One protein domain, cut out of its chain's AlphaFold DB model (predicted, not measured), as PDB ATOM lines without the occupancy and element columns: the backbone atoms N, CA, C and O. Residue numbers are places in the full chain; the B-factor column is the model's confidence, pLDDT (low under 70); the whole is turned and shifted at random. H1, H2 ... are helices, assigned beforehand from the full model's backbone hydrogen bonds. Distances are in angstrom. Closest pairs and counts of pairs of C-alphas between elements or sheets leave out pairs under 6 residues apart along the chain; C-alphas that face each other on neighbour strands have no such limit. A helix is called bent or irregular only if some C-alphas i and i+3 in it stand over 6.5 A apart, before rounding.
ATOM      1  N   PHE A 273      34.876 -59.982  33.779       74.69
ATOM      2  CA  PHE A 273      35.624 -58.786  34.160       74.69
ATOM      3  C   PHE A 273      35.490 -57.650  33.132       74.69
ATOM      4  O   PHE A 273      35.187 -56.519  33.499       74.69
ATOM      5  N   TRP A 274      35.661 -57.932  31.839       75.12
ATOM      6  CA  TRP A 274      35.612 -56.899  30.795       75.12
ATOM      7  C   TRP A 274      34.196 -56.577  30.303       75.12
ATOM      8  O   TRP A 274      33.978 -55.491  29.776       75.12
ATOM      9  N   GLY A 275      33.239 -57.493  30.465       67.62
ATOM     10  CA  GLY A 275      31.848 -57.313  30.045       67.62
ATOM     11  C   GLY A 275      30.950 -56.708  31.123       67.62
ATOM     12  O   GLY A 275      30.117 -55.868  30.800       67.62
ATOM     13  N   MET A 276      31.128 -57.080  32.397       71.81
ATOM     14  CA  MET A 276      30.290 -56.564  33.489       71.81
ATOM     15  C   MET A 276      30.761 -55.208  34.011       71.81
ATOM     16  O   MET A 276      29.926 -54.404  34.410       71.81
ATOM     17  N   SER A 277      32.065 -54.911  33.970       71.50
ATOM     18  CA  SER A 277      32.591 -53.638  34.497       71.50
ATOM     19  C   SER A 277      31.985 -52.392  33.827       71.50
ATOM     20  O   SER A 277      31.587 -51.483  34.551       71.50
ATOM     21  N   PRO A 278      31.818 -52.327  32.488       74.94
ATOM     22  CA  PRO A 278      31.157 -51.189  31.844       74.94
ATOM     23  C   PRO A 278      29.664 -51.088  32.183       74.94
ATOM     24  O   PRO A 278      29.134 -49.988  32.288       74.94
ATOM     25  N   ILE A 279      28.988 -52.229  32.370       77.81
ATOM     26  CA  ILE A 279      27.556 -52.284  32.701       77.81
ATOM     27  C   ILE A 279      27.330 -51.787  34.130       77.81
ATOM     28  O   ILE A 279      26.453 -50.959  34.351       77.81
ATOM     29  N   LEU A 280      28.146 -52.239  35.084       75.88
ATOM     30  CA  LEU A 280      28.082 -51.790  36.475       75.88
ATOM     31  C   LEU A 280      28.440 -50.307  36.604       75.88
ATOM     32  O   LEU A 280      27.763 -49.584  37.327       75.88
ATOM     33  N   LEU A 281      29.437 -49.833  35.850       74.12
ATOM     34  CA  LEU A 281      29.785 -48.414  35.803       74.12
ATOM     35  C   LEU A 281      28.646 -47.571  35.207       74.12
ATOM     36  O   LEU A 281      28.297 -46.531  35.756       74.12
ATOM     37  N   SER A 282      28.016 -48.039  34.126       76.88
ATOM     38  CA  SER A 282      26.852 -47.373  33.532       76.88
ATOM     39  C   SER A 282      25.638 -47.377  34.464       76.88
ATOM     40  O   SER A 282      24.882 -46.408  34.464       76.88
ATOM     41  N   LEU A 283      25.439 -48.444  35.244       79.56
ATOM     42  CA  LEU A 283      24.356 -48.544  36.221       79.56
ATOM     43  C   LEU A 283      24.587 -47.583  37.395       79.56
ATOM     44  O   LEU A 283      23.661 -46.884  37.784       79.56
ATOM     45  N   ALA A 284      25.818 -47.498  37.905       74.56
ATOM     46  CA  ALA A 284      26.187 -46.575  38.977       74.56
ATOM     47  C   ALA A 284      25.997 -45.109  38.557       74.56
ATOM     48  O   ALA A 284      25.370 -44.335  39.275       74.56
ATOM     49  N   ILE A 285      26.448 -44.751  37.348       76.88
ATOM     50  CA  ILE A 285      26.214 -43.417  36.778       76.88
ATOM     51  C   ILE A 285      24.706 -43.163  36.621       76.88
ATOM     52  O   ILE A 285      24.225 -42.098  36.996       76.88
ATOM     53  N   GLY A 286      23.954 -44.150  36.120       75.38
ATOM     54  CA  GLY A 286      22.502 -44.060  35.956       75.38
ATOM     55  C   GLY A 286      21.758 -43.812  37.272       75.38
ATOM     56  O   GLY A 286      20.904 -42.928  37.323       75.38
ATOM     57  N   ILE A 287      22.111 -44.534  38.338       74.12
ATOM     58  CA  ILE A 287      21.507 -44.379  39.670       74.12
ATOM     59  C   ILE A 287      21.795 -42.982  40.235       74.12
ATOM     60  O   ILE A 287      20.847 -42.284  40.582       74.12
ATOM     61  N   CYS A 288      23.048 -42.512  40.192       68.88
ATOM     62  CA  CYS A 288      23.384 -41.149  40.627       68.88
ATOM     63  C   CYS A 288      22.627 -40.071  39.837       68.88
ATOM     64  O   CYS A 288      22.197 -39.063  40.397       68.88
ATOM     65  N   THR A 289      22.451 -40.253  38.524       71.12
ATOM     66  CA  THR A 289      21.678 -39.289  37.726       71.12
ATOM     67  C   THR A 289      20.190 -39.308  38.060       71.12
ATOM     68  O   THR A 289      19.547 -38.261  37.997       71.12
ATOM     69  N   LEU A 290      19.640 -40.469  38.432       70.50
ATOM     70  CA  LEU A 290      18.233 -40.611  38.798       70.50
ATOM     71  C   LEU A 290      17.945 -39.998  40.176       70.50
ATOM     72  O   LEU A 290      16.919 -39.342  40.338       70.50
ATOM     73  N   GLU A 291      18.858 -40.162  41.137       70.62
ATOM     74  CA  GLU A 291      18.771 -39.538  42.464       70.62
ATOM     75  C   GLU A 291      18.803 -38.012  42.355       70.62
ATOM     76  O   GLU A 291      17.869 -37.355  42.813       70.62
ATOM     77  N   ARG A 292      19.758 -37.452  41.599       64.38
ATOM     78  CA  ARG A 292      19.806 -36.003  41.326       64.38
ATOM     79  C   ARG A 292      18.543 -35.481  40.639       64.38
ATOM     80  O   ARG A 292      18.051 -34.404  40.973       64.38
ATOM     81  N   ALA A 293      17.993 -36.231  39.682       64.75
ATOM     82  CA  ALA A 293      16.745 -35.854  39.018       64.75
ATOM     83  C   ALA A 293      15.536 -35.925  39.970       64.75
ATOM     84  O   ALA A 293      14.630 -35.093  39.884       64.75
ATOM     85  N   SER A 294      15.522 -36.892  40.892       68.06
ATOM     86  CA  SER A 294      14.473 -37.037  41.904       68.06
ATOM     87  C   SER A 294      14.512 -35.905  42.929       68.06
ATOM     88  O   SER A 294      13.463 -35.337  43.236       68.06
ATOM     89  N   GLU A 295      15.698 -35.520  43.397       69.56
ATOM     90  CA  GLU A 295      15.891 -34.404  44.329       69.56
ATOM     91  C   GLU A 295      15.476 -33.068  43.708       69.56
ATOM     92  O   GLU A 295      14.746 -32.293  44.333       69.56
ATOM     93  N   GLN A 296      15.833 -32.829  42.442       67.00
ATOM     94  CA  GLN A 296      15.390 -31.639  41.712       67.00
ATOM     95  C   GLN A 296      13.865 -31.587  41.548       67.00
ATOM     96  O   GLN A 296      13.267 -30.527  41.743       67.00
ATOM     97  N   LEU A 297      13.219 -32.716  41.238       68.31
ATOM     98  CA  LEU A 297      11.757 -32.789  41.139       68.31
ATOM     99  C   LEU A 297      11.073 -32.559  42.493       68.31
ATOM    100  O   LEU A 297      10.056 -31.867  42.553       68.31
ATOM    101  N   GLN A 298      11.634 -33.078  43.588       68.06
ATOM    102  CA  GLN A 298      11.104 -32.833  44.931       68.06
ATOM    103  C   GLN A 298      11.259 -31.369  45.352       68.06
ATOM    104  O   GLN A 298      10.320 -30.799  45.908       68.06
ATOM    105  N   ALA A 299      12.399 -30.738  45.060       67.69
ATOM    106  CA  ALA A 299      12.624 -29.323  45.344       67.69
ATOM    107  C   ALA A 299      11.654 -28.426  44.556       67.69
ATOM    108  O   ALA A 299      11.006 -27.552  45.131       67.69
ATOM    109  N   GLN A 300      11.471 -28.695  43.258       68.06
ATOM    110  CA  GLN A 300      10.503 -27.975  42.422       68.06
ATOM    111  C   GLN A 300       9.061 -28.180  42.901       68.06
ATOM    112  O   GLN A 300       8.288 -27.224  42.954       68.06
ATOM    113  N   SER A 301       8.704 -29.402  43.307       66.81
ATOM    114  CA  SER A 301       7.377 -29.692  43.853       66.81
ATOM    115  C   SER A 301       7.122 -28.987  45.186       66.81
ATOM    116  O   SER A 301       5.993 -28.561  45.414       66.81
ATOM    117  N   ARG A 302       8.129 -28.831  46.060       70.56
ATOM    118  CA  ARG A 302       7.984 -28.073  47.317       70.56
ATOM    119  C   ARG A 302       7.711 -26.597  47.051       70.56
ATOM    120  O   ARG A 302       6.772 -26.056  47.619       70.56
ATOM    121  N   ILE A 303       8.459 -25.984  46.133       72.56
ATOM    122  CA  ILE A 303       8.268 -24.575  45.757       72.56
ATOM    123  C   ILE A 303       6.867 -24.352  45.169       72.56
ATOM    124  O   ILE A 303       6.194 -23.378  45.500       72.56
ATOM    125  N   LEU A 304       6.399 -25.265  44.313       74.06
ATOM    126  CA  LEU A 304       5.057 -25.173  43.735       74.06
ATOM    127  C   LEU A 304       3.956 -25.358  44.786       74.06
ATOM    128  O   LEU A 304       2.973 -24.624  44.742       74.06
ATOM    129  N   ASN A 305       4.144 -26.263  45.749       71.69
ATOM    130  CA  ASN A 305       3.208 -26.449  46.858       71.69
ATOM    131  C   ASN A 305       3.199 -25.257  47.829       71.69
ATOM    132  O   ASN A 305       2.168 -24.976  48.421       71.69
ATOM    133  N   GLU A 306       4.302 -24.524  47.995       71.19
ATOM    134  CA  GLU A 306       4.295 -23.291  48.799       71.19
ATOM    135  C   GLU A 306       3.576 -22.136  48.093       71.19
ATOM    136  O   GLU A 306       2.874 -21.352  48.730       71.19
ATOM    137  N   LEU A 307       3.719 -22.031  46.770       71.12
ATOM    138  CA  LEU A 307       3.082 -20.973  45.979       71.12
ATOM    139  C   LEU A 307       1.597 -21.244  45.701       71.12
ATOM    140  O   LEU A 307       0.811 -20.301  45.586       71.12
ATOM    141  N   PHE A 308       1.218 -22.517  45.589       78.69
ATOM    142  CA  PHE A 308      -0.137 -22.970  45.280       78.69
ATOM    143  C   PHE A 308      -0.556 -24.123  46.209       78.69
ATOM    144  O   PHE A 308      -0.773 -25.242  45.744       78.69
ATOM    145  N   PRO A 309      -0.689 -23.873  47.522       70.44
ATOM    146  CA  PRO A 309      -0.888 -24.924  48.527       70.44
ATOM    147  C   PRO A 309      -2.159 -25.753  48.327       70.44
ATOM    148  O   PRO A 309      -2.194 -26.920  48.712       70.44
ATOM    149  N   ASP A 310      -3.166 -25.180  47.667       73.00
ATOM    150  CA  ASP A 310      -4.466 -25.814  47.437       73.00
ATOM    151  C   ASP A 310      -4.673 -26.290  45.983       73.00
ATOM    152  O   ASP A 310      -5.785 -26.675  45.620       73.00
ATOM    153  N   ILE A 311      -3.641 -26.247  45.122       76.62
ATOM    154  CA  ILE A 311      -3.764 -26.604  43.696       76.62
ATOM    155  C   ILE A 311      -2.708 -27.654  43.318       76.62
ATOM    156  O   ILE A 311      -1.513 -27.370  43.392       76.62
ATOM    157  N   PRO A 312      -3.111 -28.854  42.858       77.06
ATOM    158  CA  PRO A 312      -2.161 -29.880  42.443       77.06
ATOM    159  C   PRO A 312      -1.348 -29.429  41.220       77.06
ATOM    160  O   PRO A 312      -1.862 -28.784  40.305       77.06
ATOM    161  N   VAL A 313      -0.065 -29.802  41.188       70.88
ATOM    162  CA  VAL A 313       0.917 -29.337  40.187       70.88
ATOM    163  C   VAL A 313       0.480 -29.612  38.742       70.88
ATOM    164  O   VAL A 313       0.751 -28.803  37.857       70.88
ATOM    165  N   GLU A 314      -0.235 -30.712  38.503       73.69
ATOM    166  CA  GLU A 314      -0.750 -31.100  37.181       73.69
ATOM    167  C   GLU A 314      -1.707 -30.051  36.596       73.69
ATOM    168  O   GLU A 314      -1.668 -29.772  35.397       73.69
ATOM    169  N   ASP A 315      -2.481 -29.382  37.453       74.69
ATOM    170  CA  ASP A 315      -3.435 -28.349  37.051       74.69
ATOM    171  C   ASP A 315      -2.758 -26.997  36.780       74.69
ATOM    172  O   ASP A 315      -3.372 -26.100  36.199       74.69
ATOM    173  N   LEU A 316      -1.489 -26.822  37.165       75.75
ATOM    174  CA  LEU A 316      -0.698 -25.624  36.861       75.75
ATOM    175  C   LEU A 316      -0.078 -25.689  35.454       75.75
ATOM    176  O   LEU A 316       0.274 -24.654  34.876       75.75
ATOM    177  N   VAL A 317       0.033 -26.891  34.881       71.25
ATOM    178  CA  VAL A 317       0.677 -27.129  33.586       71.25
ATOM    179  C   VAL A 317      -0.170 -26.538  32.451       71.25
ATOM    180  O   VAL A 317      -1.345 -26.846  32.284       71.25
ATOM    181  N   GLY A 318       0.435 -25.665  31.637       66.75
ATOM    182  CA  GLY A 318      -0.215 -25.041  30.474       66.75
ATOM    183  C   GLY A 318      -0.966 -23.733  30.759       66.75
ATOM    184  O   GLY A 318      -1.467 -23.109  29.823       66.75
ATOM    185  N   LYS A 319      -1.011 -23.268  32.015       79.69
ATOM    186  CA  LYS A 319      -1.571 -21.952  32.353       79.69
ATOM    187  C   LYS A 319      -0.597 -20.827  32.001       79.69
ATOM    188  O   LYS A 319       0.615 -20.934  32.181       79.69
ATOM    189  N   THR A 320      -1.130 -19.712  31.508       74.56
ATOM    190  CA  THR A 320      -0.315 -18.524  31.217       74.56
ATOM    191  C   THR A 320       0.066 -17.797  32.509       74.56
ATOM    192  O   THR A 320      -0.618 -17.906  33.528       74.56
ATOM    193  N   ARG A 321       1.149 -17.008  32.483       69.56
ATOM    194  CA  ARG A 321       1.652 -16.266  33.657       69.56
ATOM    195  C   ARG A 321       0.560 -15.468  34.381       69.56
ATOM    196  O   ARG A 321       0.526 -15.454  35.605       69.56
ATOM    197  N   SER A 322      -0.336 -14.819  33.642       72.31
ATOM    198  CA  SER A 322      -1.440 -14.040  34.215       72.31
ATOM    199  C   SER A 322      -2.482 -14.909  34.923       72.31
ATOM    200  O   SER A 322      -3.018 -14.496  35.945       72.31
TER     201      SER A 322
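Overview. This is residues 273 to 322 of the 975 residues of the protein "Fungal specific transcription factor domain-containing protein" of Colletotrichum gloeosporioides (strain Cg-14) (UniProt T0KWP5). One long, nearly straight helix, H1, makes almost the whole length of a thin rod, and at its last turns the chain folds back through a short loop into a small one-turn helix, H2, from which a tail, residues 317 to 322, sticks out. Residues 273 to 299 of H1 stand free, with no other part of the printed chain beside them. The printed part has 50 residues with two named helices, H1 then H2, and no named strand; its class is all helix. It is extended, with a radius of gyration of the C-alphas of 18.0 A, and spans 57 by 19 by 14 A.

Along the chain. H1 holds residues 273 to 307 and is 51.3 A long from first to last C-alpha. It begins at C-alpha 273, (35.624, -58.786, 34.160), and ends at C-alpha 307, (3.082, -20.973, 45.979). H1 is neither bent nor irregular, but only just: C-alphas 275 and 278 are 6.4 A apart. H2 holds residues 313 to 316 and ends at C-alpha 316, (-0.698, -25.624, 36.861).

Arrangement. A tight link of 5 residues joins H1 to H2. The two helices only just touch, with 3 pairs of C-alphas within 8 A, and H1 does so with residues 301 to 305 alone. The closest C-alphas are those of Leu 304 and Val 313, 6.9 A apart. The centres of H1 and H2 are 23.4 A apart. In H1, 28 of 31 pairs of O i and N i+4 are within hydrogen-bond range; H2 is too short for such a pair, and its one pair of O i and N i+3 is within range.

Size, cuts and confidence. The two C-alphas farthest apart are those of Phe 273 and Ser 322, at 58.1 A. The printed part has no cut. The mean pLDDT of the printed part is 72.2, and 14 residues are under 70, among them residues 292 to 301.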